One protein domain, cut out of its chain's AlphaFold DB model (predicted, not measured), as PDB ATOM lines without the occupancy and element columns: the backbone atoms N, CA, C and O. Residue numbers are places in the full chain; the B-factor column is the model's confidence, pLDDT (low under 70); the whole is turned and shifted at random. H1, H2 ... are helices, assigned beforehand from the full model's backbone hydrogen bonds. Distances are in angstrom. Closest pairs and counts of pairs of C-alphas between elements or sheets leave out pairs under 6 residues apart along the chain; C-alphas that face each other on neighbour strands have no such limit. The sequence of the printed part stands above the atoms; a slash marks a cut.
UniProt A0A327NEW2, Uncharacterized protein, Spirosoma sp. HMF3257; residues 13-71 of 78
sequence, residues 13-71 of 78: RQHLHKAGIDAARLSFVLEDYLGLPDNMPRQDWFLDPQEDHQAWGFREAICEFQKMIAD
ATOM      1  N   ARG A  13     115.271 108.323 150.441       80.12
ATOM      2  CA  ARG A  13     115.209 107.705 151.781       80.12
ATOM      3  C   ARG A  13     113.946 106.865 151.953       80.12
ATOM      4  O   ARG A  13     114.031 105.748 152.454       80.12
ATOM      5  N   GLN A  14     112.792 107.338 151.483       83.62
ATOM      6  CA  GLN A  14     111.558 106.550 151.446       83.62
ATOM      7  C   GLN A  14     111.709 105.308 150.569       83.62
ATOM      8  O   GLN A  14     111.174 104.254 150.910       83.62
ATOM      9  N   HIS A  15     112.418 105.420 149.444       86.12
ATOM     10  CA  HIS A  15     112.687 104.280 148.577       86.12
ATOM     11  C   HIS A  15     113.559 103.230 149.284       86.12
ATOM     12  O   HIS A  15     113.184 102.060 149.319       86.12
ATOM     13  N   LEU A  16     114.653 103.656 149.923       87.25
ATOM     14  CA  LEU A  16     115.529 102.784 150.715       87.25
ATOM     15  C   LEU A  16     114.775 102.129 151.880       87.25
ATOM     16  O   LEU A  16     114.823 100.912 152.032       87.25
ATOM     17  N   HIS A  17     113.985 102.900 152.630       85.69
ATOM     18  CA  HIS A  17     113.176 102.381 153.732       85.69
ATOM     19  C   HIS A  17     112.161 101.326 153.261       85.69
ATOM     20  O   HIS A  17     112.024 100.276 153.885       85.69
ATOM     21  N   LYS A  18     111.471 101.555 152.133       87.12
ATOM     22  CA  LYS A  18     110.554 100.562 151.536       87.12
ATOM     23  C   LYS A  18     111.270  99.286 151.093       87.12
ATOM     24  O   LYS A  18     110.658  98.224 151.112       87.12
ATOM     25  N   ALA A  19     112.540  99.389 150.708       87.50
ATOM     26  CA  ALA A  19     113.390  98.250 150.380       87.50
ATOM     27  C   ALA A  19     113.999  97.564 151.622       87.50
ATOM     28  O   ALA A  19     114.738  96.595 151.472       87.50
ATOM     29  N   GLY A  20     113.707  98.043 152.838       89.00
ATOM     30  CA  GLY A  20     114.286  97.514 154.077       89.00
ATOM     31  C   GLY A  20     115.748  97.914 154.294       89.00
ATOM     32  O   GLY A  20     116.449  97.273 155.072       89.00
ATOM     33  N   ILE A  21     116.219  98.954 153.602       89.56
ATOM     34  CA  ILE A  21     117.588  99.456 153.695       89.56
ATOM     35  C   ILE A  21     117.612 100.658 154.639       89.56
ATOM     36  O   ILE A  21     116.980 101.685 154.384       89.56
ATOM     37  N   ASP A  22     118.378 100.539 155.719       88.88
ATOM     38  CA  ASP A  22     118.639 101.645 156.635       88.88
ATOM     39  C   ASP A  22     119.670 102.605 156.021       88.88
ATOM     40  O   ASP A  22     120.832 102.254 155.814       88.88
ATOM     41  N   ALA A  23     119.235 103.834 155.740       87.31
ATOM     42  CA  ALA A  23     120.073 104.877 155.162       87.31
ATOM     43  C   ALA A  23     121.240 105.290 156.078       87.31
ATOM     44  O   ALA A  23     122.314 105.602 155.571       87.31
ATOM     45  N   ALA A  24     121.068 105.266 157.406       86.38
ATOM     46  CA  ALA A  24     122.144 105.588 158.343       86.38
ATOM     47  C   ALA A  24     123.214 104.492 158.326       86.38
ATOM     48  O   ALA A  24     124.408 104.776 158.203       86.38
ATOM     49  N   ARG A  25     122.781 103.225 158.353       88.56
ATOM     50  CA  ARG A  25     123.684 102.079 158.204       88.56
ATOM     51  C   ARG A  25     124.399 102.090 156.856       88.56
ATOM     52  O   ARG A  25     125.595 101.823 156.813       88.56
ATOM     53  N   LEU A  26     123.688 102.401 155.773       89.06
ATOM     54  CA  LEU A  26     124.266 102.495 154.436       89.06
ATOM     55  C   LEU A  26     125.316 103.607 154.359       89.06
ATOM     56  O   LEU A  26     126.401 103.371 153.839       89.06
ATOM     57  N   SER A  27     125.034 104.779 154.934       88.81
ATOM     58  CA  SER A  27     125.997 105.882 155.005       88.81
ATOM     59  C   SER A  27     127.286 105.460 155.709       88.81
ATOM     60  O   SER A  27     128.363 105.682 155.164       88.81
ATOM     61  N   PHE A  28     127.168 104.793 156.863       89.69
ATOM     62  CA  PHE A  28     128.310 104.282 157.626       89.69
ATOM     63  C   PHE A  28     129.138 103.259 156.832       89.69
ATOM     64  O   PHE A  28     130.360 103.340 156.799       89.69
ATOM     65  N   VAL A  29     128.484 102.305 156.158       92.12
ATOM     66  CA  VAL A  29     129.184 101.286 155.354       92.12
ATOM     67  C   VAL A  29     129.915 101.910 154.165       92.12
ATOM     68  O   VAL A  29     131.021 101.489 153.839       92.12
ATOM     69  N   LEU A  30     129.320 102.912 153.516       91.94
ATOM     70  CA  LEU A  30     129.967 103.619 152.409       91.94
ATOM     71  C   LEU A  30     131.164 104.453 152.886       91.94
ATOM     72  O   LEU A  30     132.166 104.526 152.184       91.94
ATOM     73  N   GLU A  31     131.090 105.040 154.081       90.88
ATOM     74  CA  GLU A  31     132.205 105.780 154.678       90.88
ATOM     75  C   GLU A  31     133.382 104.849 154.986       90.88
ATOM     76  O   GLU A  31     134.509 105.130 154.579       90.88
ATOM     77  N   ASP A  32     133.104 103.701 155.610       93.25
ATOM     78  CA  ASP A  32     134.098 102.654 155.869       93.25
ATOM     79  C   ASP A  32     134.738 102.156 154.564       93.25
ATOM     80  O   ASP A  32     135.962 102.138 154.431       93.25
ATOM     81  N   TYR A  33     133.917 101.863 153.547       91.81
ATOM     82  CA  TYR A  33     134.389 101.451 152.225       91.81
ATOM     83  C   TYR A  33     135.345 102.477 151.602       91.81
ATOM     84  O   TYR A  33     136.403 102.103 151.093       91.81
ATOM     85  N   LEU A  34     135.012 103.770 151.661       91.19
ATOM     86  CA  LEU A  34     135.851 104.844 151.123       91.19
ATOM     87  C   LEU A  34     137.148 105.071 151.915       91.19
ATOM     88  O   LEU A  34     138.062 105.713 151.384       91.19
ATOM     89  N   GLY A  35     137.219 104.580 153.155       90.88
ATOM     90  CA  GLY A  35     138.401 104.625 154.016       90.88
ATOM     91  C   GLY A  35     139.380 103.466 153.806       90.88
ATOM     92  O   GLY A  35     140.502 103.524 154.311       90.88
ATOM     93  N   LEU A  36     139.001 102.423 153.059       90.62
ATOM     94  CA  LEU A  36     139.887 101.289 152.795       90.62
ATOM     95  C   LEU A  36     141.096 101.709 151.934       90.62
ATOM     96  O   LEU A  36     140.915 102.451 150.966       90.62
ATOM     97  N   PRO A  37     142.318 101.199 152.202       86.81
ATOM     98  CA  PRO A  37     143.532 101.575 151.462       86.81
ATOM     99  C   PRO A  37     143.468 101.368 149.942       86.81
ATOM    100  O   PRO A  37     144.173 102.043 149.189       86.81
ATOM    101  N   ASP A  38     142.638 100.433 149.485       84.56
ATOM    102  CA  ASP A  38     142.409 100.159 148.061       84.56
ATOM    103  C   ASP A  38     141.449 101.139 147.390       84.56
ATOM    104  O   ASP A  38     141.503 101.310 146.178       84.56
ATOM    105  N   ASN A  39     140.636 101.841 148.178       85.50
ATOM    106  CA  ASN A  39     139.638 102.789 147.691       85.50
ATOM    107  C   ASN A  39     140.024 104.248 147.971       85.50
ATOM    108  O   ASN A  39     139.314 105.168 147.552       85.50
ATOM    109  N   MET A  40     141.117 104.481 148.707       85.38
ATOM    110  CA  MET A  40     141.670 105.816 148.908       85.38
ATOM    111  C   MET A  40     142.273 106.356 147.606       85.38
ATOM    112  O   MET A  40     142.866 105.584 146.857       85.38
ATOM    113  N   PRO A  41     142.202 107.677 147.360       81.62
ATOM    114  CA  PRO A  41     142.870 108.287 146.218       81.62
ATOM    115  C   PRO A  41     144.370 107.987 146.233       81.62
ATOM    116  O   PRO A  41     145.058 108.271 147.218       81.62
ATOM    117  N   ARG A  42     144.876 107.439 145.132       81.06
ATOM    118  CA  ARG A  42     146.301 107.171 144.930       81.06
ATOM    119  C   ARG A  42     146.866 108.136 143.886       81.06
ATOM    120  O   ARG A  42     146.129 108.683 143.073       81.06
ATOM    121  N   GLN A  43     148.166 108.426 143.953       75.62
ATOM    122  CA  GLN A  43     148.797 109.394 143.040       75.62
ATOM    123  C   GLN A  43     148.844 108.901 141.588       75.62
ATOM    124  O   GLN A  43     148.809 109.711 140.666       75.62
ATOM    125  N   ASP A  44     148.918 107.589 141.394       73.81
ATOM    126  CA  ASP A  44     148.882 106.921 140.094       73.81
ATOM    127  C   ASP A  44     147.521 107.053 139.398       73.81
ATOM    128  O   ASP A  44     147.501 107.151 138.174       73.81
ATOM    129  N   TRP A  45     146.427 107.241 140.150       72.31
ATOM    130  CA  TRP A  45     145.090 107.473 139.580       72.31
ATOM    131  C   TRP A  45     144.980 108.727 138.704       72.31
ATOM    132  O   TRP A  45     144.054 108.862 137.908       72.31
ATOM    133  N   PHE A  46     145.913 109.668 138.851       67.44
ATOM    134  CA  PHE A  46     145.968 110.894 138.052       67.44
ATOM    135  C   PHE A  46     146.855 110.757 136.805       67.44
ATOM    136  O   PHE A  46     146.995 111.720 136.050       67.44
ATOM    137  N   LEU A  47     147.497 109.598 136.615       72.25
ATOM    138  CA  LEU A  47     148.492 109.358 135.572       72.25
ATOM    139  C   LEU A  47     147.970 108.450 134.448       72.25
ATOM    140  O   LEU A  47     148.427 108.611 133.314       72.25
ATOM    141  N   ASP A  48     147.018 107.548 134.723       65.00
ATOM    142  CA  ASP A  48     146.392 106.684 133.712       65.00
ATOM    143  C   ASP A  48     144.979 107.174 133.312       65.00
ATOM    144  O   ASP A  48     144.043 107.150 134.114       65.00
ATOM    145  N   PRO A  49     144.774 107.612 132.057       63.38
ATOM    146  CA  PRO A  49     143.500 108.167 131.617       63.38
ATOM    147  C   PRO A  49     142.386 107.144 131.312       63.38
ATOM    148  O   PRO A  49     141.277 107.585 130.990       63.38
ATOM    149  N   GLN A  50     142.617 105.823 131.347       66.88
ATOM    150  CA  GLN A  50     141.601 104.834 130.929       66.88
ATOM    151  C   GLN A  50     140.926 104.064 132.072       66.88
ATOM    152  O   GLN A  50     139.692 103.980 132.091       66.88
ATOM    153  N   GLU A  51     141.691 103.504 133.007       59.41
ATOM    154  CA  GLU A  51     141.132 102.697 134.105       59.41
ATOM    155  C   GLU A  51     140.852 103.546 135.355       59.41
ATOM    156  O   GLU A  51     139.818 103.377 136.008       59.41
ATOM    157  N   ASP A  52     141.669 104.564 135.620       61.56
ATOM    158  CA  ASP A  52     141.625 105.285 136.896       61.56
ATOM    159  C   ASP A  52     140.632 106.458 136.943       61.56
ATOM    160  O   ASP A  52     140.089 106.775 138.006       61.56
ATOM    161  N   HIS A  53     140.246 107.029 135.793       65.25
ATOM    162  CA  HIS A  53     139.084 107.930 135.727       65.25
ATOM    163  C   HIS A  53     137.791 107.241 136.188       65.25
ATOM    164  O   HIS A  53     136.881 107.900 136.695       65.25
ATOM    165  N   GLN A  54     137.703 105.917 136.029       74.69
ATOM    166  CA  GLN A  54     136.545 105.149 136.477       74.69
ATOM    167  C   GLN A  54     136.563 104.975 137.998       74.69
ATOM    168  O   GLN A  54     135.513 105.113 138.623       74.69
ATOM    169  N   ALA A  55     137.737 104.758 138.604       80.06
ATOM    170  CA  ALA A  55     137.895 104.689 140.058       80.06
ATOM    171  C   ALA A  55     137.569 106.035 140.729       80.06
ATOM    172  O   ALA A  55     136.807 106.079 141.701       80.06
ATOM    173  N   TRP A  56     138.062 107.143 140.164       81.88
ATOM    174  CA  TRP A  56     137.722 108.488 140.633       81.88
ATOM    175  C   TRP A  56     136.227 108.790 140.474       81.88
ATOM    176  O   TRP A  56     135.568 109.159 141.445       81.88
ATOM    177  N   GLY A  57     135.665 108.555 139.285       83.44
ATOM    178  CA  GLY A  57     134.243 108.785 139.024       83.44
ATOM    179  C   GLY A  57     133.326 107.922 139.897       83.44
ATOM    180  O   GLY A  57     132.280 108.382 140.353       83.44
ATOM    181  N   PHE A  58     133.726 106.684 140.200       85.12
ATOM    182  CA  PHE A  58     132.989 105.818 141.117       85.12
ATOM    183  C   PHE A  58     133.023 106.349 142.553       85.12
ATOM    184  O   PHE A  58     131.991 106.390 143.225       85.12
ATOM    185  N   ARG A  59     134.187 106.824 143.012       89.56
ATOM    186  CA  ARG A  59     134.317 107.479 144.316       89.56
ATOM    187  C   ARG A  59     133.447 108.735 144.406       89.56
ATOM    188  O   ARG A  59     132.746 108.903 145.402       89.56
ATOM    189  N   GLU A  60     133.451 109.586 143.381       88.88
ATOM    190  CA  GLU A  60     132.587 110.773 143.322       88.88
ATOM    191  C   GLU A  60     131.103 110.396 143.398       88.88
ATOM    192  O   GLU A  60     130.373 110.971 144.205       88.88
ATOM    193  N   ALA A  61     130.678 109.369 142.657       89.69
ATOM    194  CA  ALA A  61     129.303 108.878 142.695       89.69
ATOM    195  C   ALA A  61     128.890 108.372 144.090       89.69
ATOM    196  O   ALA A  61     127.773 108.648 144.535       89.69
ATOM    197  N   ILE A  62     129.777 107.673 144.813       90.44
ATOM    198  CA  ILE A  62     129.511 107.250 146.200       90.44
ATOM    199  C   ILE A  62     129.362 108.469 147.117       90.44
ATOM    200  O   ILE A  62     128.422 108.521 147.912       90.44
ATOM    201  N   CYS A  63     130.249 109.458 146.998       89.88
ATOM    202  CA  CYS A  63     130.188 110.684 147.793       89.88
ATOM    203  C   CYS A  63     128.899 111.482 147.530       89.88
ATOM    204  O   CYS A  63     128.278 111.985 148.466       89.88
ATOM    205  N   GLU A  64     128.476 111.610 146.271       89.00
ATOM    206  CA  GLU A  64     127.208 112.257 145.916       89.00
ATOM    207  C   GLU A  64     126.012 111.490 146.479       89.00
ATOM    208  O   GLU A  64     125.126 112.087 147.093       89.00
ATOM    209  N   PHE A  65     126.015 110.163 146.354       87.94
ATOM    210  CA  PHE A  65     124.967 109.322 146.917       87.94
ATOM    211  C   PHE A  65     124.881 109.456 148.447       87.94
ATOM    212  O   PHE A  65     123.779 109.575 148.985       87.94
ATOM    213  N   GLN A  66     126.022 109.514 149.147       88.25
ATOM    214  CA  GLN A  66     126.080 109.783 150.589       88.25
ATOM    215  C   GLN A  66     125.449 111.134 150.957       88.25
ATOM    216  O   GLN A  66     124.664 111.203 151.903       88.25
ATOM    217  N   LYS A  67     125.717 112.200 150.194       85.56
ATOM    218  CA  LYS A  67     125.074 113.510 150.413       85.56
ATOM    219  C   LYS A  67     123.559 113.420 150.243       85.56
ATOM    220  O   LYS A  67     122.814 113.864 151.111       85.56
ATOM    221  N   MET A  68     123.089 112.743 149.194       84.12
ATOM    222  CA  MET A  68     121.654 112.577 148.928       84.12
ATOM    223  C   MET A  68     120.910 111.819 150.037       84.12
ATOM    224  O   MET A  68     119.727 112.080 150.274       84.12
ATOM    225  N   ILE A  69     121.570 110.877 150.721       85.06
ATOM    226  CA  ILE A  69     120.983 110.187 151.878       85.06
ATOM    227  C   ILE A  69     121.136 110.993 153.180       85.06
ATOM    228  O   ILE A  69     120.262 110.879 154.041       85.06
ATOM    229  N   ALA A  70     122.169 111.833 153.325       75.44
ATOM    230  CA  ALA A  70     122.455 112.620 154.531       75.44
ATOM    231  C   ALA A  70     121.657 113.941 154.635       75.44
ATOM    232  O   ALA A  70     121.119 114.225 155.710       75.44
ATOM    233  N   ASP A  71     121.485 114.679 153.528       62.91
ATOM    234  CA  ASP A  71     120.949 116.062 153.433       62.91
ATOM    235  C   ASP A  71     119.478 116.253 153.868       62.91
ATOM    236  O   ASP A  71     118.922 117.343 153.779       62.91
TER     237      ASP A  71
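What this domain is: This is residues 13 to 71 of the 78 residues of an uncharacterized protein of Spirosoma sp. HMF3257 (UniProt A0A327NEW2). This is a long helical hairpin: H2 and H3 run side by side in opposite ways, joined at one end of the rod by the wide loop of residues 36 to 51, and the short H1 is turned crosswise at the other end. The printed part has 59 residues, with three named helices in the order H1, H2, H3 and no named strand, and its class is all helix. The whole is loose, with a radius of gyration of the C-alphas of 13.7 A, and spans 41 by 19 by 18 A.

Where its parts are: Find C-alpha 13 at (115.209, 107.705, 151.781), where H1, residues 13 to 18, begins. Go on to C-alpha 23 at (120.073, 104.877, 155.162); from there H2 runs over residues 23 to 35, 18.4 A from first to last C-alpha. After the loop, H3, the longest helix, takes residues 52 to 70 and covers 27.1 A, ending at C-alpha 70 at (122.455, 112.620, 154.531).

How they stand to each other: Look first at H1 and H2, which only just touch, with 3 pairs of C-alphas within 8 A, and only at the corner by their link; H2 does so with residue 23 alone. Their closest C-alphas, of Arg 13 and Ala 23, are 6.6 A apart. They run opposite ways at a steep tilt of 67 degrees, only just short of about perpendicular. H2 and H3 form a helical hairpin and touch, the closest C-alphas being those of Ser 27 and Gln 66, 5.9 A apart. They run opposite ways at a shallow tilt of 29 degrees. H1 and H3 are close but not clearly touching: the closest C-alphas, of Arg 13 and Ile 69, are 6.3 A apart. In H1, H2 and H3 every O i to N i+4 pair is within hydrogen-bond range.

The domain as a whole: Measure from C-alpha 18 to C-alpha 47, the two farthest apart, and you find 42.1 A. The printed part has no cut; the link from H1 to H2 is tight, and that from H2 to H3 is long, with 16 residues. The mean pLDDT of the printed part is 82.8, and residues 46, 48 to 53 and 71 are under 70.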